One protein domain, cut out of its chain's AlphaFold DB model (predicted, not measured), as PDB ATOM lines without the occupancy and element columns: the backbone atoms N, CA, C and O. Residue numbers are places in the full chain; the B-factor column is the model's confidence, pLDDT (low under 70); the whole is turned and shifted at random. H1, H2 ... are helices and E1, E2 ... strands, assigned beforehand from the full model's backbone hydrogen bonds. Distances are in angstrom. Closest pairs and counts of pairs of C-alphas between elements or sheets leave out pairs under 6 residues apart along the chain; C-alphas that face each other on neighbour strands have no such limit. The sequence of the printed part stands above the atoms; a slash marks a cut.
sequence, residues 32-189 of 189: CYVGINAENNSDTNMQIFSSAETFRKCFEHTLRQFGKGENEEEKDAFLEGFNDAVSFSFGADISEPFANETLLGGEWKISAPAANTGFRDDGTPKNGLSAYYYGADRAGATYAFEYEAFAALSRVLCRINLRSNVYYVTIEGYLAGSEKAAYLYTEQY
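What this domain is: This is residues 32 to 189 of the 189 residues of the protein "Prepilin-type N-terminal cleavage/methylation domain-containing protein" of Candidatus Borkfalkia ceftriaxoniphila (UniProt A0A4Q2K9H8). One twisted sheet of six strands is covered on one face by a helical hairpin, H1 and H2, running along the strands, while the other face is bare. H1 is much the longer helix, and its residues 32 to 39 stick out as a free arm; little H3 only grazes the sheet. The printed part has 158 residues, in the order H1 H2 H3 E1 E2 E3 E4 E5 E6, and the sheet has the same strand order, E1 to E6, all antiparallel. The class is mixed, helices and strands; the whole is compact, with a radius of gyration of the C-alphas of 16.3 A, but elongated in outline, 58 by 34 by 28 A.

Where its parts are: H1, residues 32 to 66, begins with C-alpha 32 at (-9.123, -4.089, -34.949) and is 50.6 A long. H2, residues 72 to 90, is 26.7 A long, and H3 is residues 96 to 100. E1 is residues 108 to 113 and E2 residues 128 to 133. E3, residues 143 to 151, measures 26.5 A; E4, residues 154 to 163, 29.6 A; E5, residues 166 to 175, 30.5 A. E6, residues 181 to 188, ends with C-alpha 188 at (12.753, 32.897, -24.905).

How they stand to each other: The strands form a meander, each the antiparallel neighbour of the one before, with E1 and E6 as edge strands. N 110 and O 131 of E1 and E2 are 2.9 A apart, N 130 and O 148 of E2 and E3 2.8 A, N 147 and O 158 of E3 and E4 2.7 A, N 159 and O 170 of E4 and E5 2.7 A, and N 171 and O 185 of E5 and E6 2.8 A, within hydrogen-bond range. H1 and H2 are on the same face, in two layers, helices on one face of a sheet. H1 lies over E4 and E5 at a height over the sheet of 8.1 A; its closest C-alphas to E5 are those of Ile 48 and Gly 173, 5.6 A. H2 lies over E3 at a height of 9.2 A. With residues 54 to 66 alone H1 touches H2, closest at the C-alphas of Cys 58 and Ala 85, 5.6 A; they run opposite ways at a shallow tilt of 33 degrees, only just short of steep. H3 grazes the sheet with residues 96 to 97. In H1, H2 and H3 every O i to N i+4 pair is within hydrogen-bond range.

The domain as a whole: The C-alphas of Cys 32 and Asn 71, the two farthest apart, are 57.8 A apart. Without residues 32 to 39 the body spans 45 by 30 by 28 A. The printed part has no cut, and E1 to E2 is the long link. Mean pLDDT of the printed part is 76.9; residues 32 to 40, 95 to 106, 115 to 127, 135 to 142 and 177 are under 70.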
ATOM      1  N   CYS A  32      -8.536  -4.688 -36.149       68.94
ATOM      2  CA  CYS A  32      -9.123  -4.089 -34.949       68.94
ATOM      3  C   CYS A  32      -8.062  -3.741 -33.895       68.94
ATOM      4  O   CYS A  32      -8.097  -2.654 -33.330       68.94
ATOM      5  N   TYR A  33      -7.096  -4.630 -33.659       69.56
ATOM      6  CA  TYR A  33      -6.013  -4.401 -32.703       69.56
ATOM      7  C   TYR A  33      -5.123  -3.217 -33.105       69.56
ATOM      8  O   TYR A  33      -4.820  -2.354 -32.283       69.56
ATOM      9  N   VAL A  34      -4.739  -3.141 -34.383       67.38
ATOM     10  CA  VAL A  34      -3.974  -2.008 -34.923       67.38
ATOM     11  C   VAL A  34      -4.791  -0.719 -34.851       67.38
ATOM     12  O   VAL A  34      -4.239   0.310 -34.471       67.38
ATOM     13  N   GLY A  35      -6.093  -0.775 -35.152       53.25
ATOM     14  CA  GLY A  35      -7.007   0.364 -35.039       53.25
ATOM     15  C   GLY A  35      -7.077   0.924 -33.619       53.25
ATOM     16  O   GLY A  35      -6.834   2.109 -33.431       53.25
ATOM     17  N   ILE A  36      -7.296   0.063 -32.620       65.06
ATOM     18  CA  ILE A  36      -7.350   0.454 -31.201       65.06
ATOM     19  C   ILE A  36      -6.021   1.067 -30.744       65.06
ATOM     20  O   ILE A  36      -6.003   2.089 -30.063       65.06
ATOM     21  N   ASN A  37      -4.887   0.477 -31.129       64.69
ATOM     22  CA  ASN A  37      -3.580   1.030 -30.774       64.69
ATOM     23  C   ASN A  37      -3.317   2.386 -31.446       64.69
ATOM     24  O   ASN A  37      -2.722   3.269 -30.830       64.69
ATOM     25  N   ALA A  38      -3.746   2.564 -32.698       59.28
ATOM     26  CA  ALA A  38      -3.626   3.837 -33.402       59.28
ATOM     27  C   ALA A  38      -4.509   4.925 -32.767       59.28
ATOM     28  O   ALA A  38      -4.045   6.050 -32.594       59.28
ATOM     29  N   GLU A  39      -5.734   4.578 -32.374       64.38
ATOM     30  CA  GLU A  39      -6.675   5.467 -31.683       64.38
ATOM     31  C   GLU A  39      -6.139   5.888 -30.308       64.38
ATOM     32  O   GLU A  39      -5.990   7.080 -30.055       64.38
ATOM     33  N   ASN A  40      -5.688   4.936 -29.484       67.56
ATOM     34  CA  ASN A  40      -5.083   5.230 -28.179       67.56
ATOM     35  C   ASN A  40      -3.860   6.155 -28.292       67.56
ATOM     36  O   ASN A  40      -3.683   7.069 -27.484       67.56
ATOM     37  N   ASN A  41      -3.008   5.939 -29.300       72.75
ATOM     38  CA  ASN A  41      -1.862   6.812 -29.552       72.75
ATOM     39  C   ASN A  41      -2.306   8.212 -29.998       72.75
ATOM     40  O   ASN A  41      -1.703   9.199 -29.584       72.75
ATOM     41  N   SER A  42      -3.352   8.306 -30.822       73.94
ATOM     42  CA  SER A  42      -3.925   9.583 -31.257       73.94
ATOM     43  C   SER A  42      -4.492  10.373 -30.079       73.94
ATOM     44  O   SER A  42      -4.144  11.542 -29.915       73.94
ATOM     45  N   ASP A  43      -5.289   9.738 -29.221       77.31
ATOM     46  CA  ASP A  43      -5.878  10.372 -28.038       77.31
ATOM     47  C   ASP A  43      -4.806  10.833 -27.056       77.31
ATOM     48  O   ASP A  43      -4.843  11.964 -26.567       77.31
ATOM     49  N   THR A  44      -3.795   9.995 -26.823       79.38
ATOM     50  CA  THR A  44      -2.683  10.342 -25.933       79.38
ATOM     51  C   THR A  44      -1.862  11.503 -26.499       79.38
ATOM     52  O   THR A  44      -1.519  12.434 -25.770       79.38
ATOM     53  N   ASN A  45      -1.588  11.511 -27.808       82.31
ATOM     54  CA  ASN A  45      -0.896  12.623 -28.465       82.31
ATOM     55  C   ASN A  45      -1.721  13.916 -28.423       82.31
ATOM     56  O   ASN A  45      -1.168  14.991 -28.196       82.31
ATOM     57  N   MET A  46      -3.040  13.822 -28.610       82.88
ATOM     58  CA  MET A  46      -3.948  14.962 -28.511       82.88
ATOM     59  C   MET A  46      -4.000  15.510 -27.083       82.88
ATOM     60  O   MET A  46      -3.991  16.725 -26.900       82.88
ATOM     61  N   GLN A  47      -3.990  14.639 -26.073       84.94
ATOM     62  CA  GLN A  47      -3.900  15.040 -24.672       84.94
ATOM     63  C   GLN A  47      -2.584  15.772 -24.390       84.94
ATOM     64  O   GLN A  47      -2.614  16.868 -23.837       84.94
ATOM     65  N   ILE A  48      -1.449  15.213 -24.827       86.62
ATOM     66  CA  ILE A  48      -0.132  15.850 -24.700       86.62
ATOM     67  C   ILE A  48      -0.147  17.243 -25.335       86.62
ATOM     68  O   ILE A  48       0.257  18.215 -24.700       86.62
ATOM     69  N   PHE A  49      -0.648  17.352 -26.567       87.31
ATOM     70  CA  PHE A  49      -0.722  18.625 -27.279       87.31
ATOM     71  C   PHE A  49      -1.635  19.630 -26.567       87.31
ATOM     72  O   PHE A  49      -1.258  20.783 -26.388       87.31
ATOM     73  N   SER A  50      -2.815  19.195 -26.121       87.94
ATOM     74  CA  SER A  50      -3.780  20.040 -25.412       87.94
ATOM     75  C   SER A  50      -3.216  20.575 -24.091       87.94
ATOM     76  O   SER A  50      -3.321  21.770 -23.806       87.94
ATOM     77  N   SER A  51      -2.552  19.721 -23.306       89.00
ATOM     78  CA  SER A  51      -1.903  20.123 -22.055       89.00
ATOM     79  C   SER A  51      -0.721  21.061 -22.305       89.00
ATOM     80  O   SER A  51      -0.592  22.074 -21.620       89.00
ATOM     81  N   ALA A  52       0.108  20.782 -23.315       90.38
ATOM     82  CA  ALA A  52       1.217  21.657 -23.684       90.38
ATOM     83  C   ALA A  52       0.736  23.040 -24.148       90.38
ATOM     84  O   ALA A  52       1.250  24.065 -23.705       90.38
ATOM     85  N   GLU A  53      -0.299  23.080 -24.988       90.19
ATOM     86  CA  GLU A  53      -0.895  24.326 -25.466       90.19
ATOM     87  C   GLU A  53      -1.565  25.111 -24.334       90.19
ATOM     88  O   GLU A  53      -1.525  26.341 -24.323       90.19
ATOM     89  N   THR A  54      -2.149  24.416 -23.358       91.88
ATOM     90  CA  THR A  54      -2.693  25.041 -22.147       91.88
ATOM     91  C   THR A  54      -1.595  25.758 -21.367       91.88
ATOM     92  O   THR A  54      -1.725  26.954 -21.120       91.88
ATOM     93  N   PHE A  55      -0.476  25.085 -21.071       93.19
ATOM     94  CA  PHE A  55       0.668  25.725 -20.410       93.19
ATOM     95  C   PHE A  55       1.185  26.936 -21.188       93.19
ATOM     96  O   PHE A  55       1.414  27.993 -20.599       93.19
ATOM     97  N   ARG A  56       1.317  26.807 -22.512       92.38
ATOM     98  CA  ARG A  56       1.765  27.896 -23.388       92.38
ATOM     99  C   ARG A  56       0.838  29.108 -23.300       92.38
ATOM    100  O   ARG A  56       1.306  30.228 -23.122       92.38
ATOM    101  N   LYS A  57      -0.479  28.893 -23.359       92.12
ATOM    102  CA  LYS A  57      -1.479  29.965 -23.245       92.12
ATOM    103  C   LYS A  57      -1.506  30.607 -21.866       92.12
ATOM    104  O   LYS A  57      -1.618  31.828 -21.800       92.12
ATOM    105  N   CYS A  58      -1.392  29.823 -20.794       92.38
ATOM    106  CA  CYS A  58      -1.247  30.364 -19.441       92.38
ATOM    107  C   CYS A  58      -0.024  31.281 -19.378       92.38
ATOM    108  O   CYS A  58      -0.137  32.415 -18.931       92.38
ATOM    109  N   PHE A  59       1.112  30.838 -19.926       92.06
ATOM    110  CA  PHE A  59       2.353  31.604 -19.894       92.06
ATOM    111  C   PHE A  59       2.234  32.907 -20.689       92.06
ATOM    112  O   PHE A  59       2.551  33.977 -20.176       92.06
ATOM    113  N   GLU A  60       1.717  32.846 -21.920       91.06
ATOM    114  CA  GLU A  60       1.473  34.037 -22.742       91.06
ATOM    115  C   GLU A  60       0.503  35.018 -22.075       91.06
ATOM    116  O   GLU A  60       0.681  36.232 -22.178       91.06
ATOM    117  N   HIS A  61      -0.542  34.508 -21.418       91.69
ATOM    118  CA  HIS A  61      -1.516  35.333 -20.717       91.69
ATOM    119  C   HIS A  61      -0.869  36.070 -19.545       91.69
ATOM    120  O   HIS A  61      -0.949  37.298 -19.479       91.69
ATOM    121  N   THR A  62      -0.157  35.344 -18.683       91.44
ATOM    122  CA  THR A  62       0.562  35.918 -17.545       91.44
ATOM    123  C   THR A  62       1.625  36.914 -18.009       91.44
ATOM    124  O   THR A  62       1.720  38.014 -17.469       91.44
ATOM    125  N   LEU A  63       2.366  36.604 -19.077       90.69
ATOM    126  CA  LEU A  63       3.365  37.511 -19.645       90.69
ATOM    127  C   LEU A  63       2.742  38.817 -20.150       90.69
ATOM    128  O   LEU A  63       3.335  39.880 -19.993       90.69
ATOM    129  N   ARG A  64       1.539  38.771 -20.735       90.19
ATOM    130  CA  ARG A  64       0.816  39.984 -21.155       90.19
ATOM    131  C   ARG A  64       0.306  40.807 -19.976       90.19
ATOM    132  O   ARG A  64       0.192  42.020 -20.115       90.19
ATOM    133  N   GLN A  65      -0.031  40.159 -18.865       90.19
ATOM    134  CA  GLN A  65      -0.577  40.821 -17.684       90.19
ATOM    135  C   GLN A  65       0.513  41.469 -16.822       90.19
ATOM    136  O   GLN A  65       0.351  42.616 -16.414       90.19
ATOM    137  N   PHE A  66       1.607  40.753 -16.565       88.25
ATOM    138  CA  PHE A  66       2.650  41.170 -15.621       88.25
ATOM    139  C   PHE A  66       3.949  41.617 -16.303       88.25
ATOM    140  O   PHE A  66       4.772  42.286 -15.687       88.25
ATOM    141  N   GLY A  67       4.139  41.296 -17.586       86.06
ATOM    142  CA  GLY A  67       5.378  41.594 -18.299       86.06
ATOM    143  C   GLY A  67       6.551  40.723 -17.847       86.06
ATOM    144  O   GLY A  67       6.383  39.657 -17.252       86.06
ATOM    145  N   LYS A  68       7.763  41.178 -18.177       81.06
ATOM    146  CA  LYS A  68       9.012  40.580 -17.698       81.06
ATOM    147  C   LYS A  68       9.495  41.420 -16.532       81.06
ATOM    148  O   LYS A  68      10.030  42.502 -16.753       81.06
ATOM    149  N   GLY A  69       9.256  40.934 -15.326       74.38
ATOM    150  CA  GLY A  69       9.671  41.596 -14.104       74.38
ATOM    151  C   GLY A  69      11.179  41.821 -14.078       74.38
ATOM    152  O   GLY A  69      11.967  40.912 -14.375       74.38
ATOM    153  N   GLU A  70      11.586  43.037 -13.732       77.38
ATOM    154  CA  GLU A  70      12.998  43.383 -13.563       77.38
ATOM    155  C   GLU A  70      13.467  43.032 -12.145       77.38
ATOM    156  O   GLU A  70      14.567  42.498 -11.950       77.38
ATOM    157  N   ASN A  71      12.601  43.285 -11.159       79.06
ATOM    158  CA  ASN A  71      12.830  43.034  -9.737       79.06
ATOM    159  C   ASN A  71      12.202  41.704  -9.269       79.06
ATOM    160  O   ASN A  71      11.570  40.984 -10.041       79.06
ATOM    161  N   GLU A  72      12.453  41.337  -8.012       77.38
ATOM    162  CA  GLU A  72      11.937  40.096  -7.415       77.38
ATOM    163  C   GLU A  72      10.415  40.150  -7.215       77.38
ATOM    164  O   GLU A  72       9.734  39.213  -7.609       77.38
ATOM    165  N   GLU A  73       9.864  41.274  -6.746       80.69
ATOM    166  CA  GLU A  73       8.419  41.437  -6.498       80.69
ATOM    167  C   GLU A  73       7.565  41.235  -7.767       80.69
ATOM    168  O   GLU A  73       6.521  40.587  -7.737       80.69
ATOM    169  N   GLU A  74       8.013  41.744  -8.916       83.00
ATOM    170  CA  GLU A  74       7.333  41.573 -10.205       83.00
ATOM    171  C   GLU A  74       7.420  40.132 -10.724       83.00
ATOM    172  O   GLU A  74       6.493  39.640 -11.372       83.00
ATOM    173  N   LYS A  75       8.532  39.443 -10.448       80.94
ATOM    174  CA  LYS A  75       8.690  38.022 -10.781       80.94
ATOM    175  C   LYS A  75       7.789  37.163  -9.901       80.94
ATOM    176  O   LYS A  75       7.167  36.240 -10.421       80.94
ATOM    177  N   ASP A  76       7.665  37.499  -8.624       80.81
ATOM    178  CA  ASP A  76       6.774  36.821  -7.684       80.81
ATOM    179  C   ASP A  76       5.311  36.971  -8.125       80.81
ATOM    180  O   ASP A  76       4.604  35.972  -8.250       80.81
ATOM    181  N   ALA A  77       4.893  38.187  -8.493       84.25
ATOM    182  CA  ALA A  77       3.554  38.448  -9.023       84.25
ATOM    183  C   ALA A  77       3.280  37.706 -10.345       84.25
ATOM    184  O   ALA A  77       2.187  37.174 -10.554       84.25
ATOM    185  N   PHE A  78       4.275  37.630 -11.240       87.94
ATOM    186  CA  PHE A  78       4.171  36.817 -12.454       87.94
ATOM    187  C   PHE A  78       3.942  35.340 -12.108       87.94
ATOM    188  O   PHE A  78       3.077  34.696 -12.697       87.94
ATOM    189  N   LEU A  79       4.701  34.788 -11.163       85.06
ATOM    190  CA  LEU A  79       4.591  33.379 -10.788       85.06
ATOM    191  C   LEU A  79       3.259  33.059 -10.127       85.06
ATOM    192  O   LEU A  79       2.640  32.066 -10.495       85.06
ATOM    193  N   GLU A  80       2.802  33.905  -9.206       85.06
ATOM    194  CA  GLU A  80       1.486  33.789  -8.577       85.06
ATOM    195  C   GLU A  80       0.386  33.760  -9.648       85.06
ATOM    196  O   GLU A  80      -0.367  32.791  -9.748       85.06
ATOM    197  N   GLY A  81       0.384  34.740 -10.557       88.44
ATOM    198  CA  GLY A  81      -0.580  34.786 -11.654       88.44
ATOM    199  C   GLY A  81      -0.474  33.601 -12.620       88.44
ATOM    200  O   GLY A  81      -1.480  33.158 -13.179       88.44
ATOM    201  N   PHE A  82       0.727  33.058 -12.836       90.31
ATOM    202  CA  PHE A  82       0.902  31.840 -13.626       90.31
ATOM    203  C   PHE A  82       0.334  30.610 -12.909       90.31
ATOM    204  O   PHE A  82      -0.382  29.830 -13.537       90.31
ATOM    205  N   ASN A  83       0.586  30.449 -11.607       88.00
ATOM    206  CA  ASN A  83       0.029  29.351 -10.815       88.00
ATOM    207  C   ASN A  83      -1.489  29.373 -10.810       88.00
ATOM    208  O   ASN A  83      -2.097  28.321 -10.995       88.00
ATOM    209  N   ASP A  84      -2.097  30.545 -10.665       87.69
ATOM    210  CA  ASP A  84      -3.549  30.692 -10.715       87.69
ATOM    211  C   ASP A  84      -4.099  30.297 -12.087       87.69
ATOM    212  O   ASP A  84      -5.049  29.515 -12.189       87.69
ATOM    213  N   ALA A  85      -3.466  30.772 -13.164       90.06
ATOM    214  CA  ALA A  85      -3.880  30.455 -14.528       90.06
ATOM    215  C   ALA A  85      -3.776  28.953 -14.833       90.06
ATOM    216  O   ALA A  85      -4.672  28.383 -15.470       90.06
ATOM    217  N   VAL A  86      -2.702  28.301 -14.385       89.81
ATOM    218  CA  VAL A  86      -2.508  26.854 -14.544       89.81
ATOM    219  C   VAL A  86      -3.493  26.088 -13.658       89.81
ATOM    220  O   VAL A  86      -4.174  25.191 -14.157       89.81
ATOM    221  N   SER A  87      -3.636  26.466 -12.385       87.19
ATOM    222  CA  SER A  87      -4.558  25.825 -11.437       87.19
ATOM    223  C   SER A  87      -5.988  25.829 -11.963       87.19
ATOM    224  O   SER A  87      -6.665  24.798 -11.987       87.19
ATOM    225  N   PHE A  88      -6.425  26.980 -12.478       88.00
ATOM    226  CA  PHE A  88      -7.723  27.134 -13.116       88.00
ATOM    227  C   PHE A  88      -7.863  26.246 -14.358       88.00
ATOM    228  O   PHE A  88      -8.849  25.524 -14.499       88.00
ATOM    229  N   SER A  89      -6.872  26.266 -15.254       88.50
ATOM    230  CA  SER A  89      -6.959  25.574 -16.547       88.50
ATOM    231  C   SER A  89      -6.945  24.049 -16.420       88.50
ATOM    232  O   SER A  89      -7.604  23.361 -17.198       88.50
ATOM    233  N   PHE A  90      -6.222  23.516 -15.435       85.12
ATOM    234  CA  PHE A  90      -6.167  22.079 -15.154       85.12
ATOM    235  C   PHE A  90      -7.174  21.629 -14.087       85.12
ATOM    236  O   PHE A  90      -7.319  20.428 -13.851       85.12
ATOM    237  N   GLY A  91      -7.893  22.569 -13.463       85.44
ATOM    238  CA  GLY A  91      -8.841  22.289 -12.388       85.44
ATOM    239  C   GLY A  91      -8.175  21.617 -11.186       85.44
ATOM    240  O   GLY A  91      -8.724  20.657 -10.652       85.44
ATOM    241  N   ALA A  92      -6.976  22.063 -10.815       82.12
ATOM    242  CA  ALA A  92      -6.178  21.516  -9.723       82.12
ATOM    243  C   ALA A  92      -5.611  22.678  -8.904       82.12
ATOM    244  O   ALA A  92      -4.939  23.532  -9.467       82.12
ATOM    245  N   ASP A  93      -5.884  22.731  -7.602       82.56
ATOM    246  CA  ASP A  93      -5.418  23.838  -6.761       82.56
ATOM    247  C   ASP A  93      -3.973  23.603  -6.300       82.56
ATOM    248  O   ASP A  93      -3.717  22.750  -5.452       82.56
ATOM    249  N   ILE A  94      -3.030  24.335  -6.897       78.56
ATOM    250  CA  ILE A  94      -1.608  24.341  -6.516       78.56
ATOM    251  C   ILE A  94      -1.157  25.719  -5.998       78.56
ATOM    252  O   ILE A  94       0.035  26.023  -6.021       78.56
ATOM    253  N   SER A  95      -2.099  26.560  -5.551       69.31
ATOM    254  CA  SER A  95      -1.846  27.955  -5.142       69.31
ATOM    255  C   SER A  95      -1.310  28.109  -3.706       69.31
ATOM    256  O   SER A  95      -0.692  29.123  -3.378       69.31
ATOM    257  N   GLU A  96      -1.472  27.087  -2.854       65.00
ATOM    258  CA  GLU A  96      -1.119  27.125  -1.422       65.00
ATOM    259  C   GLU A  96       0.311  27.597  -1.070       65.00
ATOM    260  O   GLU A  96       0.442  28.309  -0.069       65.00
ATOM    261  N   PRO A  97       1.384  27.264  -1.823       60.81
ATOM    262  CA  PRO A  97       2.743  27.645  -1.438       60.81
ATOM    263  C   PRO A  97       2.958  29.162  -1.458       60.81
ATOM    264  O   PRO A  97       3.671  29.680  -0.608       60.81
ATOM    265  N   PHE A  98       2.304  29.888  -2.371       58.31
ATOM    266  CA  PHE A  98       2.461  31.344  -2.513       58.31
ATOM    267  C   PHE A  98       1.657  32.127  -1.473       58.31
ATOM    268  O   PHE A  98       2.032  33.235  -1.101       58.31
ATOM    269  N   ALA A  99       0.569  31.538  -0.970       51.47
ATOM    270  CA  ALA A  99      -0.257  32.154   0.062       51.47
ATOM    271  C   ALA A  99       0.397  32.109   1.456       51.47
ATOM    272  O   ALA A  99       0.128  32.981   2.285       51.47
ATOM    273  N   ASN A 100       1.229  31.095   1.730       48.19
ATOM    274  CA  ASN A 100       1.704  30.785   3.083       48.19
ATOM    275  C   ASN A 100       3.228  30.817   3.259       48.19
ATOM    276  O   ASN A 100       3.695  30.957   4.390       48.19
ATOM    277  N   GLU A 101       4.009  30.720   2.182       51.12
ATOM    278  CA  GLU A 101       5.468  30.778   2.236       51.12
ATOM    279  C   GLU A 101       5.979  31.877   1.303       51.12
ATOM    280  O   GLU A 101       5.581  31.999   0.149       51.12
ATOM    281  N   THR A 102       6.901  32.703   1.799       52.88
ATOM    282  CA  THR A 102       7.717  33.507   0.883       52.88
ATOM    283  C   THR A 102       8.539  32.533   0.038       52.88
ATOM    284  O   THR A 102       9.044  31.545   0.571       52.88
ATOM    285  N   LEU A 103       8.758  32.821  -1.252       54.94
ATOM    286  CA  LEU A 103       9.648  32.043  -2.145       54.94
ATOM    287  C   LEU A 103      11.083  31.847  -1.588       54.94
ATOM    288  O   LEU A 103      11.887  31.090  -2.133       54.94
ATOM    289  N   LEU A 104      11.387  32.518  -0.474       51.53
ATOM    290  CA  LEU A 104      12.575  32.439   0.367       51.53
ATOM    291  C   LEU A 104      12.615  31.211   1.309       51.53
ATOM    292  O   LEU A 104      13.608  31.036   2.014       51.53
ATOM    293  N   GLY A 105      11.573  30.368   1.345       53.59
ATOM    294  CA  GLY A 105      11.474  29.194   2.230       53.59
ATOM    295  C   GLY A 105      12.342  27.987   1.840       53.59
ATOM    296  O   GLY A 105      12.605  27.128   2.683       53.59
ATOM    297  N   GLY A 106      12.840  27.941   0.600       63.91
ATOM    298  CA  GLY A 106      13.628  26.825   0.063       63.91
ATOM    299  C   GLY A 106      12.935  26.107  -1.096       63.91
ATOM    300  O   GLY A 106      11.935  26.585  -1.625       63.91
ATOM    301  N   GLU A 107      13.503  24.976  -1.524       75.25
ATOM    302  CA  GLU A 107      12.895  24.114  -2.545       75.25
ATOM    303  C   GLU A 107      11.576  23.529  -2.026       75.25
ATOM    304  O   GLU A 107      11.519  23.016  -0.905       75.25
ATOM    305  N   TRP A 108      10.526  23.562  -2.846       76.00
ATOM    306  CA  TRP A 108       9.221  23.008  -2.484       76.00
ATOM    307  C   TRP A 108       8.605  22.197  -3.618       76.00
ATOM    308  O   TRP A 108       8.947  22.336  -4.796       76.00
ATOM    309  N   LYS A 109       7.669  21.326  -3.237       81.00
ATOM    310  CA  LYS A 109       6.869  20.505  -4.143       81.00
ATOM    311  C   LYS A 109       5.422  20.487  -3.672       81.00
ATOM    312  O   LYS A 109       5.158  20.107  -2.534       81.00
ATOM    313  N   ILE A 110       4.501  20.784  -4.582       78.62
ATOM    314  CA  ILE A 110       3.064  20.592  -4.383       78.62
ATOM    315  C   ILE A 110       2.484  19.733  -5.505       78.62
ATOM    316  O   ILE A 110       2.930  19.787  -6.652       78.62
ATOM    317  N   SER A 111       1.482  18.928  -5.168       79.12
ATOM    318  CA  SER A 111       0.772  18.074  -6.112       79.12
ATOM    319  C   SER A 111      -0.709  18.066  -5.769       79.12
ATOM    320  O   SER A 111      -1.073  17.757  -4.637       79.12
ATOM    321  N   ALA A 112      -1.555  18.339  -6.757       77.19
ATOM    322  CA  ALA A 112      -3.002  18.308  -6.614       77.19
ATOM    323  C   ALA A 112      -3.637  17.409  -7.690       77.19
ATOM    324  O   ALA A 112      -3.215  17.422  -8.855       77.19
ATOM    325  N   PRO A 113      -4.647  16.598  -7.328       74.19
ATOM    326  CA  PRO A 113      -5.426  15.863  -8.312       74.19
ATOM    327  C   PRO A 113      -6.220  16.841  -9.186       74.19
ATOM    328  O   PRO A 113      -6.736  17.845  -8.697       74.19
ATOM    329  N   ALA A 114      -6.367  16.524 -10.473       70.81
ATOM    330  CA  ALA A 114      -7.295  17.264 -11.323       70.81
ATOM    331  C   ALA A 114      -8.735  16.927 -10.906       70.81
ATOM    332  O   ALA A 114      -9.080  15.753 -10.744       70.81
ATOM    333  N   ALA A 115      -9.594  17.942 -10.775       59.56
ATOM    334  CA  ALA A 115     -10.953  17.827 -10.234       59.56
ATOM    335  C   ALA A 115     -11.865  16.808 -10.955       59.56
ATOM    336  O   ALA A 115     -12.903  16.428 -10.421       59.56
ATOM    337  N   ASN A 116     -11.477  16.331 -12.144       51.81
ATOM    338  CA  ASN A 116     -12.284  15.456 -12.999       51.81
ATOM    339  C   ASN A 116     -11.686  14.059 -13.250       51.81
ATOM    340  O   ASN A 116     -12.209  13.318 -14.083       51.81
ATOM    341  N   THR A 117     -10.609  13.662 -12.564       49.09
ATOM    342  CA  THR A 117      -9.977  12.349 -12.779       49.09
ATOM    343  C   THR A 117     -10.095  11.471 -11.540       49.09
ATOM    344  O   THR A 117      -9.537  11.786 -10.494       49.09
ATOM    345  N   GLY A 118     -10.857  10.375 -11.660       42.00
ATOM    346  CA  GLY A 118     -11.207   9.464 -10.566       42.00
ATOM    347  C   GLY A 118     -10.029   9.102  -9.657       42.00
ATOM    348  O   GLY A 118      -9.017   8.564 -10.101       42.00
ATOM    349  N   PHE A 119     -10.198   9.401  -8.372       40.09
ATOM    350  CA  PHE A 119      -9.230   9.185  -7.301       40.09
ATOM    351  C   PHE A 119      -8.852   7.696  -7.182       40.09
ATOM    352  O   PHE A 119      -9.731   6.828  -7.182       40.09
ATOM    353  N   ARG A 120      -7.563   7.375  -7.015       38.38
ATOM    354  CA  ARG A 120      -7.146   6.093  -6.428       38.38
ATOM    355  C   ARG A 120      -6.168   6.378  -5.296       38.38
ATOM    356  O   ARG A 120      -5.227   7.140  -5.456       38.38
ATOM    357  N   ASP A 121      -6.486   5.789  -4.156       35.53
ATOM    358  CA  ASP A 121      -5.918   6.032  -2.835       35.53
ATOM    359  C   ASP A 121      -4.580   5.290  -2.657       35.53
ATOM    360  O   ASP A 121      -4.503   4.261  -1.987       35.53
ATOM    361  N   ASP A 122      -3.532   5.743  -3.350       38.94
ATOM    362  CA  ASP A 122      -2.144   5.290  -3.148       38.94
ATOM    363  C   ASP A 122      -1.165   6.439  -2.831       38.94
ATOM    364  O   ASP A 122       0.051   6.279  -2.917       38.94
ATOM    365  N   GLY A 123      -1.680   7.599  -2.403       44.25
ATOM    366  CA  GLY A 123      -0.873   8.734  -1.931       44.25
ATOM    367  C   GLY A 123      -0.135   9.509  -3.031       44.25
ATOM    368  O   GLY A 123       0.536  10.492  -2.738       44.25
ATOM    369  N   THR A 124      -0.284   9.108  -4.294       51.31
ATOM    370  CA  THR A 124       0.144   9.874  -5.469       51.31
ATOM    371  C   THR A 124      -1.091  10.076  -6.343       51.31
ATOM    372  O   THR A 124      -1.770   9.087  -6.622       51.31
ATOM    373  N   PRO A 125      -1.445  11.302  -6.771       52.00
ATOM    374  CA  PRO A 125      -2.603  11.481  -7.640       52.00
ATOM    375  C   PRO A 125      -2.461  10.576  -8.870       52.00
ATOM    376  O   PRO A 125      -1.380  10.485  -9.444       52.00
ATOM    377  N   LYS A 126      -3.524   9.880  -9.286       56.84
ATOM    378  CA  LYS A 126      -3.582   9.287 -10.629       56.84
ATOM    379  C   LYS A 126      -4.196  10.327 -11.526       56.84
ATOM    380  O   LYS A 126      -5.407  10.513 -11.522       56.84
ATOM    381  N   ASN A 127      -3.327  10.968 -12.292       69.31
ATOM    382  CA  ASN A 127      -3.620  12.141 -13.093       69.31
ATOM    383  C   ASN A 127      -3.786  13.404 -12.235       69.31
ATOM    384  O   ASN A 127      -4.495  13.415 -11.226       69.31
ATOM    385  N   GLY A 128      -3.111  14.475 -12.626       80.25
ATOM    386  CA  GLY A 128      -3.100  15.698 -11.843       80.25
ATOM    387  C   GLY A 128      -2.058  16.688 -12.316       80.25
ATOM    388  O   GLY A 128      -1.497  16.560 -13.406       80.25
ATOM    389  N   LEU A 129      -1.831  17.674 -11.461       86.56
ATOM    390  CA  LEU A 129      -0.885  18.749 -11.667       86.56
ATOM    391  C   LEU A 129       0.074  18.788 -10.479       86.56
ATOM    392  O   LEU A 129      -0.345  18.723  -9.325       86.56
ATOM    393  N   SER A 130       1.366  18.868 -10.757       85.56
ATOM    394  CA  SER A 130       2.387  19.153  -9.752       85.56
ATOM    395  C   SER A 130       3.155  20.401 -10.125       85.56
ATOM    396  O   SER A 130       3.356  20.667 -11.307       85.56
ATOM    397  N   ALA A 131       3.596  21.136  -9.116       86.44
ATOM    398  CA  ALA A 131       4.532  22.230  -9.262       86.44
ATOM    399  C   ALA A 131       5.723  21.995  -8.333       86.44
ATOM    400  O   ALA A 131       5.575  21.560  -7.187       86.44
ATOM    401  N   TYR A 132       6.901  22.262  -8.869       84.56
ATOM    402  CA  TYR A 132       8.186  22.071  -8.233       84.56
ATOM    403  C   TYR A 132       8.961  23.373  -8.339       84.56
ATOM    404  O   TYR A 132       9.050  23.972  -9.414       84.56
ATOM    405  N   TYR A 133       9.559  23.775  -7.229       81.62
ATOM    406  CA  TYR A 133      10.498  24.875  -7.179       81.62
ATOM    407  C   TYR A 133      11.859  24.352  -6.749       81.62
ATOM    408  O   TYR A 133      12.006  23.795  -5.662       81.62
ATOM    409  N   TYR A 134      12.852  24.547  -7.613       74.69
ATOM    410  CA  TYR A 134      14.220  24.065  -7.411       74.69
ATOM    411  C   TYR A 134      15.174  25.178  -6.949       74.69
ATOM    412  O   TYR A 134      16.392  25.021  -6.996       74.69
ATOM    413  N   GLY A 135      14.642  26.331  -6.531       68.94
ATOM    414  CA  GLY A 135      15.463  27.488  -6.191       68.94
ATOM    415  C   GLY A 135      16.018  28.230  -7.413       68.94
ATOM    416  O   GLY A 135      15.642  27.991  -8.564       68.94
ATOM    417  N   ALA A 136      16.931  29.162  -7.148       65.19
ATOM    418  CA  ALA A 136      17.736  29.834  -8.161       65.19
ATOM    419  C   ALA A 136      18.837  28.884  -8.671       65.19
ATOM    420  O   ALA A 136      19.606  28.335  -7.875       65.19
ATOM    421  N   ASP A 137      18.958  28.694  -9.989       58.75
ATOM    422  CA  ASP A 137      20.075  27.921 -10.533       58.75
ATOM    423  C   ASP A 137      21.414  28.665 -10.333       58.75
ATOM    424  O   ASP A 137      21.490  29.891 -10.217       58.75
ATOM    425  N   ARG A 138      22.530  27.926 -10.329       51.12
ATOM    426  CA  ARG A 138      23.875  28.529 -10.238       51.12
ATOM    427  C   ARG A 138      24.281  29.320 -11.494       51.12
ATOM    428  O   ARG A 138      25.376  29.877 -11.519       51.12
ATOM    429  N   ALA A 139      23.450  29.343 -12.537       55.72
ATOM    430  CA  ALA A 139      23.712  29.974 -13.829       55.72
ATOM    431  C   ALA A 139      23.028  31.349 -13.979       55.72
ATOM    432  O   ALA A 139      22.984  31.896 -15.084       55.72
ATOM    433  N   GLY A 140      22.539  31.931 -12.878       57.91
ATOM    434  CA  GLY A 140      21.978  33.280 -12.853       57.91
ATOM    435  C   GLY A 140      20.485  33.346 -13.180       57.91
ATOM    436  O   GLY A 140      19.992  34.431 -13.497       57.91
ATOM    437  N   ALA A 141      19.755  32.226 -13.122       64.06
ATOM    438  CA  ALA A 141      18.301  32.268 -13.014       64.06
ATOM    439  C   ALA A 141      17.902  32.688 -11.598       64.06
ATOM    440  O   ALA A 141      18.358  32.094 -10.628       64.06
ATOM    441  N   THR A 142      17.047  33.706 -11.481       69.19
ATOM    442  CA  THR A 142      16.483  34.118 -10.188       69.19
ATOM    443  C   THR A 142      15.515  33.054  -9.681       69.19
ATOM    444  O   THR A 142      15.504  32.770  -8.492       69.19
ATOM    445  N   TYR A 143      14.774  32.408 -10.589       72.75
ATOM    446  CA  TYR A 143      13.873  31.322 -10.229       72.75
ATOM    447  C   TYR A 143      13.792  30.227 -11.298       72.75
ATOM    448  O   TYR A 143      13.666  30.548 -12.483       72.75
ATOM    449  N   ALA A 144      13.817  28.959 -10.873       81.75
ATOM    450  CA  ALA A 144      13.574  27.785 -11.710       81.75
ATOM    451  C   ALA A 144      12.368  26.983 -11.188       81.75
ATOM    452  O   ALA A 144      12.405  26.421 -10.089       81.75
ATOM    453  N   PHE A 145      11.314  26.909 -12.000       84.81
ATOM    454  CA  PHE A 145      10.093  26.159 -11.705       84.81
ATOM    455  C   PHE A 145       9.851  25.075 -12.738       84.81
ATOM    456  O   PHE A 145      10.144  25.244 -13.923       84.81
ATOM    457  N   GLU A 146       9.248  23.983 -12.296       88.12
ATOM    458  CA  GLU A 146       8.742  22.930 -13.159       88.12
ATOM    459  C   GLU A 146       7.302  22.612 -12.784       88.12
ATOM    460  O   GLU A 146       6.962  22.444 -11.620       88.12
ATOM    461  N   TYR A 147       6.461  22.510 -13.797       87.88
ATOM    462  CA  TYR A 147       5.076  22.108 -13.695       87.88
ATOM    463  C   TYR A 147       4.923  20.795 -14.433       87.88
ATOM    464  O   TYR A 147       5.366  20.667 -15.570       87.88
ATOM    465  N   GLU A 148       4.277  19.825 -13.813       89.00
ATOM    466  CA  GLU A 148       4.021  18.524 -14.406       89.00
ATOM    467  C   GLU A 148       2.517  18.286 -14.436       89.00
ATOM    468  O   GLU A 148       1.898  18.059 -13.398       89.00
ATOM    469  N   ALA A 149       1.927  18.324 -15.629       87.50
ATOM    470  CA  ALA A 149       0.590  17.796 -15.860       87.50
ATOM    471  C   ALA A 149       0.732  16.349 -16.321       87.50
ATOM    472  O   ALA A 149       1.329  16.079 -17.363       87.50
ATOM    473  N   PHE A 150       0.197  15.402 -15.566       84.69
ATOM    474  CA  PHE A 150       0.365  13.985 -15.868       84.69
ATOM    475  C   PHE A 150      -0.972  13.265 -15.900       84.69
ATOM    476  O   PHE A 150      -1.947  13.667 -15.267       84.69
ATOM    477  N   ALA A 151      -1.002  12.182 -16.665       80.50
ATOM    478  CA  ALA A 151      -2.099  11.248 -16.776       80.50
ATOM    479  C   ALA A 151      -1.567   9.812 -16.908       80.50
ATOM    480  O   ALA A 151      -0.365   9.581 -17.018       80.50
ATOM    481  N   ALA A 152      -2.462   8.825 -16.926       77.25
ATOM    482  CA  ALA A 152      -2.100   7.409 -16.902       77.25
ATOM    483  C   ALA A 152      -1.121   7.003 -18.018       77.25
ATOM    484  O   ALA A 152      -0.294   6.118 -17.811       77.25
ATOM    485  N   LEU A 153      -1.223   7.640 -19.189       79.12
ATOM    486  CA  LEU A 153      -0.441   7.314 -20.383       79.12
ATOM    487  C   LEU A 153       0.400   8.485 -20.911       79.12
ATOM    488  O   LEU A 153       1.071   8.336 -21.933       79.12
ATOM    489  N   SER A 154       0.393   9.636 -20.239       82.94
ATOM    490  CA  SER A 154       1.088  10.835 -20.706       82.94
ATOM    491  C   SER A 154       1.597  11.691 -19.554       82.94
ATOM    492  O   SER A 154       1.055  11.677 -18.454       82.94
ATOM    493  N   ARG A 155       2.648  12.463 -19.809       87.62
ATOM    494  CA  ARG A 155       3.091  13.547 -18.926       87.62
ATOM    495  C   ARG A 155       3.546  14.731 -19.759       87.62
ATOM    496  O   ARG A 155       4.145  14.543 -20.815       87.62
ATOM    497  N   VAL A 156       3.278  15.935 -19.285       88.94
ATOM    498  CA  VAL A 156       3.721  17.187 -19.887       88.94
ATOM    499  C   VAL A 156       4.417  18.007 -18.817       88.94
ATOM    500  O   VAL A 156       3.819  18.336 -17.798       88.94
ATOM    501  N   LEU A 157       5.682  18.319 -19.069       90.62
ATOM    502  CA  LEU A 157       6.540  19.124 -18.217       90.62
ATOM    503  C   LEU A 157       6.619  20.530 -18.800       90.62
ATOM    504  O   LEU A 157       6.969  20.682 -19.963       90.62
ATOM    505  N   CYS A 158       6.313  21.551 -18.012       91.25
ATOM    506  CA  CYS A 158       6.540  22.951 -18.341       91.25
ATOM    507  C   CYS A 158       7.579  23.505 -17.367       91.25
ATOM    508  O   CYS A 158       7.336  23.577 -16.170       91.25
ATOM    509  N   ARG A 159       8.749  23.880 -17.873       90.75
ATOM    510  CA  ARG A 159       9.826  24.495 -17.100       90.75
ATOM    511  C   ARG A 159       9.890  25.973 -17.393       90.75
ATOM    512  O   ARG A 159       9.916  26.359 -18.562       90.75
ATOM    513  N   ILE A 160       9.977  26.774 -16.343       88.31
ATOM    514  CA  ILE A 160      10.101  28.223 -16.431       88.31
ATOM    515  C   ILE A 160      11.359  28.643 -15.691       88.31
ATOM    516  O   ILE A 160      11.524  28.334 -14.514       88.31
ATOM    517  N   ASN A 161      12.220  29.383 -16.385       87.69
ATOM    518  CA  ASN A 161      13.360  30.053 -15.777       87.69
ATOM    519  C   ASN A 161      13.182  31.564 -15.897       87.69
ATOM    520  O   ASN A 161      13.178  32.109 -17.007       87.69
ATOM    521  N   LEU A 162      13.079  32.238 -14.756       84.56
ATOM    522  CA  LEU A 162      12.968  33.689 -14.684       84.56
ATOM    523  C   LEU A 162      14.350  34.293 -14.447       84.56
ATOM    524  O   LEU A 162      14.949  34.123 -13.383       84.56
ATOM    525  N   ARG A 163      14.873  35.005 -15.447       81.31
ATOM    526  CA  ARG A 163      16.091  35.818 -15.333       81.31
ATOM    527  C   ARG A 163      15.707  37.293 -15.365       81.31
ATOM    528  O   ARG A 163      14.595  37.638 -15.757       81.31
ATOM    529  N   SER A 164      16.611  38.181 -14.957       72.69
ATOM    530  CA  SER A 164      16.371  39.624 -15.095       72.69
ATOM    531  C   SER A 164      16.124  39.978 -16.564       72.69
ATOM    532  O   SER A 164      16.985  39.752 -17.415       72.69
ATOM    533  N   ASN A 165      14.928  40.499 -16.842       70.69
ATOM    534  CA  ASN A 165      14.453  40.987 -18.142       70.69
ATOM    535  C   ASN A 165      14.318  39.924 -19.250       70.69
ATOM    536  O   ASN A 165      14.032  40.275 -20.398       70.69
ATOM    537  N   VAL A 166      14.497  38.637 -18.933       83.25
ATOM    538  CA  VAL A 166      14.400  37.532 -19.901       83.25
ATOM    539  C   VAL A 166      13.788  36.307 -19.243       83.25
ATOM    540  O   VAL A 166      14.338  35.785 -18.269       83.25
ATOM    541  N   TYR A 167      12.690  35.804 -19.805       87.50
ATOM    542  CA  TYR A 167      12.040  34.585 -19.327       87.50
ATOM    543  C   TYR A 167      12.209  33.460 -20.343       87.50
ATOM    544  O   TYR A 167      12.024  33.656 -21.543       87.50
ATOM    545  N   TYR A 168      12.546  32.269 -19.859       87.56
ATOM    546  CA  TYR A 168      12.651  31.068 -20.681       87.56
ATOM    547  C   TYR A 168      11.551  30.096 -20.293       87.56
ATOM    548  O   TYR A 168      11.396  29.796 -19.110       87.56
ATOM    549  N   VAL A 169      10.846  29.561 -21.285       89.94
ATOM    550  CA  VAL A 169       9.868  28.490 -21.093       89.94
ATOM    551  C   VAL A 169      10.237  27.293 -21.960       89.94
ATOM    552  O   VAL A 169      10.635  27.438 -23.116       89.94
ATOM    553  N   THR A 170      10.149  26.094 -21.397       91.56
ATOM    554  CA  THR A 170      10.315  24.832 -22.123       91.56
ATOM    555  C   THR A 170       9.170  23.905 -21.773       91.56
ATOM    556  O   THR A 170       8.935  23.648 -20.601       91.56
ATOM    557  N   ILE A 171       8.465  23.399 -22.778       91.19
ATOM    558  CA  ILE A 171       7.335  22.493 -22.617       91.19
ATOM    559  C   ILE A 171       7.653  21.189 -23.341       91.19
ATOM    560  O   ILE A 171       7.879  21.175 -24.551       91.19
ATOM    561  N   GLU A 172       7.654  20.089 -22.604       91.06
ATOM    562  CA  GLU A 172       7.992  18.759 -23.092       91.06
ATOM    563  C   GLU A 172       6.866  17.783 -22.791       91.06
ATOM    564  O   GLU A 172       6.450  17.626 -21.649       91.06
ATOM    565  N   GLY A 173       6.381  17.095 -23.816       88.88
ATOM    566  CA  GLY A 173       5.352  16.073 -23.689       88.88
ATOM    567  C   GLY A 173       5.916  14.681 -23.908       88.88
ATOM    568  O   GLY A 173       6.642  14.453 -24.872       88.88
ATOM    569  N   TYR A 174       5.543  13.731 -23.060       85.62
ATOM    570  CA  TYR A 174       6.001  12.348 -23.109       85.62
ATOM    571  C   TYR A 174       4.827  11.383 -23.025       85.62
ATOM    572  O   TYR A 174       3.866  11.604 -22.290       85.62
ATOM    573  N   LEU A 175       4.970  10.261 -23.721       84.44
ATOM    574  CA  LEU A 175       4.172   9.064 -23.476       84.44
ATOM    575  C   LEU A 175       4.686   8.362 -22.210       84.44
ATOM    576  O   LEU A 175       5.883   8.411 -21.912       84.44
ATOM    577  N   ALA A 176       3.803   7.692 -21.472       71.75
ATOM    578  CA  ALA A 176       4.185   6.945 -20.276       71.75
ATOM    579  C   ALA A 176       5.280   5.910 -20.591       71.75
ATOM    580  O   ALA A 176       5.183   5.149 -21.552       71.75
ATOM    581  N   GLY A 177       6.341   5.902 -19.779       67.56
ATOM    582  CA  GLY A 177       7.494   5.013 -19.960       67.56
ATOM    583  C   GLY A 177       8.424   5.374 -21.128       67.56
ATOM    584  O   GLY A 177       9.408   4.671 -21.339       67.56
ATOM    585  N   SER A 178       8.153   6.454 -21.872       77.94
ATOM    586  CA  SER A 178       9.059   6.970 -22.901       77.94
ATOM    587  C   SER A 178      10.011   8.013 -22.320       77.94
ATOM    588  O   SER A 178       9.589   9.010 -21.731       77.94
ATOM    589  N   GLU A 179      11.306   7.832 -22.563       79.31
ATOM    590  CA  GLU A 179      12.325   8.857 -22.300       79.31
ATOM    591  C   GLU A 179      12.419   9.889 -23.433       79.31
ATOM    592  O   GLU A 179      12.980  10.968 -23.262       79.31
ATOM    593  N   LYS A 180      11.843   9.583 -24.601       80.88
ATOM    594  CA  LYS A 180      11.827  10.489 -25.747       80.88
ATOM    595  C   LYS A 180      10.588  11.379 -25.703       80.88
ATOM    596  O   LYS A 180       9.468  10.867 -25.629       80.88
ATOM    597  N   ALA A 181      10.807  12.688 -25.809       80.69
ATOM    598  CA  ALA A 181       9.738  13.670 -25.921       80.69
ATOM    599  C   ALA A 181       8.974  13.484 -27.246       80.69
ATOM    600  O   ALA A 181       9.566  13.455 -28.328       80.69
ATOM    601  N   ALA A 182       7.655  13.335 -27.144       81.81
ATOM    602  CA  ALA A 182       6.712  13.353 -28.260       81.81
ATOM    603  C   ALA A 182       6.367  14.790 -28.688       81.81
ATOM    604  O   ALA A 182       5.999  15.022 -29.837       81.81
ATOM    605  N   TYR A 183       6.516  15.748 -27.773       85.50
ATOM    606  CA  TYR A 183       6.335  17.175 -28.011       85.50
ATOM    607  C   TYR A 183       7.477  17.941 -27.346       85.50
ATOM    608  O   TYR A 183       7.840  17.623 -26.217       85.50
ATOM    609  N   LEU A 184       8.023  18.941 -28.033       88.56
ATOM    610  CA  LEU A 184       9.019  19.855 -27.487       88.56
ATOM    611  C   LEU A 184       8.732  21.257 -28.010       88.56
ATOM    612  O   LEU A 184       8.625  21.472 -29.218       88.56
ATOM    613  N   TYR A 185       8.660  22.200 -27.088       86.75
ATOM    614  CA  TYR A 185       8.561  23.619 -27.361       86.75
ATOM    615  C   TYR A 185       9.502  24.361 -26.423       86.75
ATOM    616  O   TYR A 185       9.513  24.103 -25.224       86.75
ATOM    617  N   THR A 186      10.288  25.284 -26.962       88.62
ATOM    618  CA  THR A 186      11.199  26.119 -26.181       88.62
ATOM    619  C   THR A 186      11.149  27.519 -26.750       88.62
ATOM    620  O   THR A 186      11.362  27.701 -27.949       88.62
ATOM    621  N   GLU A 187      10.897  28.505 -25.897       86.06
ATOM    622  CA  GLU A 187      10.886  29.905 -26.303       86.06
ATOM    623  C   GLU A 187      11.541  30.782 -25.237       86.06
ATOM    624  O   GLU A 187      11.490  30.506 -24.033       86.06
ATOM    625  N   GLN A 188      12.205  31.828 -25.717       86.81
ATOM    626  CA  GLN A 188      12.753  32.897 -24.905       86.81
ATOM    627  C   GLN A 188      11.920  34.138 -25.184       86.81
ATOM    628  O   GLN A 188      11.810  34.553 -26.339       86.81
ATOM    629  N   TYR A 189      11.400  34.733 -24.120       78.62
ATOM    630  CA  TYR A 189      10.693  35.996 -24.187       78.62
ATOM    631  C   TYR A 189      11.631  37.116 -23.817       78.62
ATOM    632  O   TYR A 189      12.074  37.240 -22.650       78.62
TER     633      TYR A 189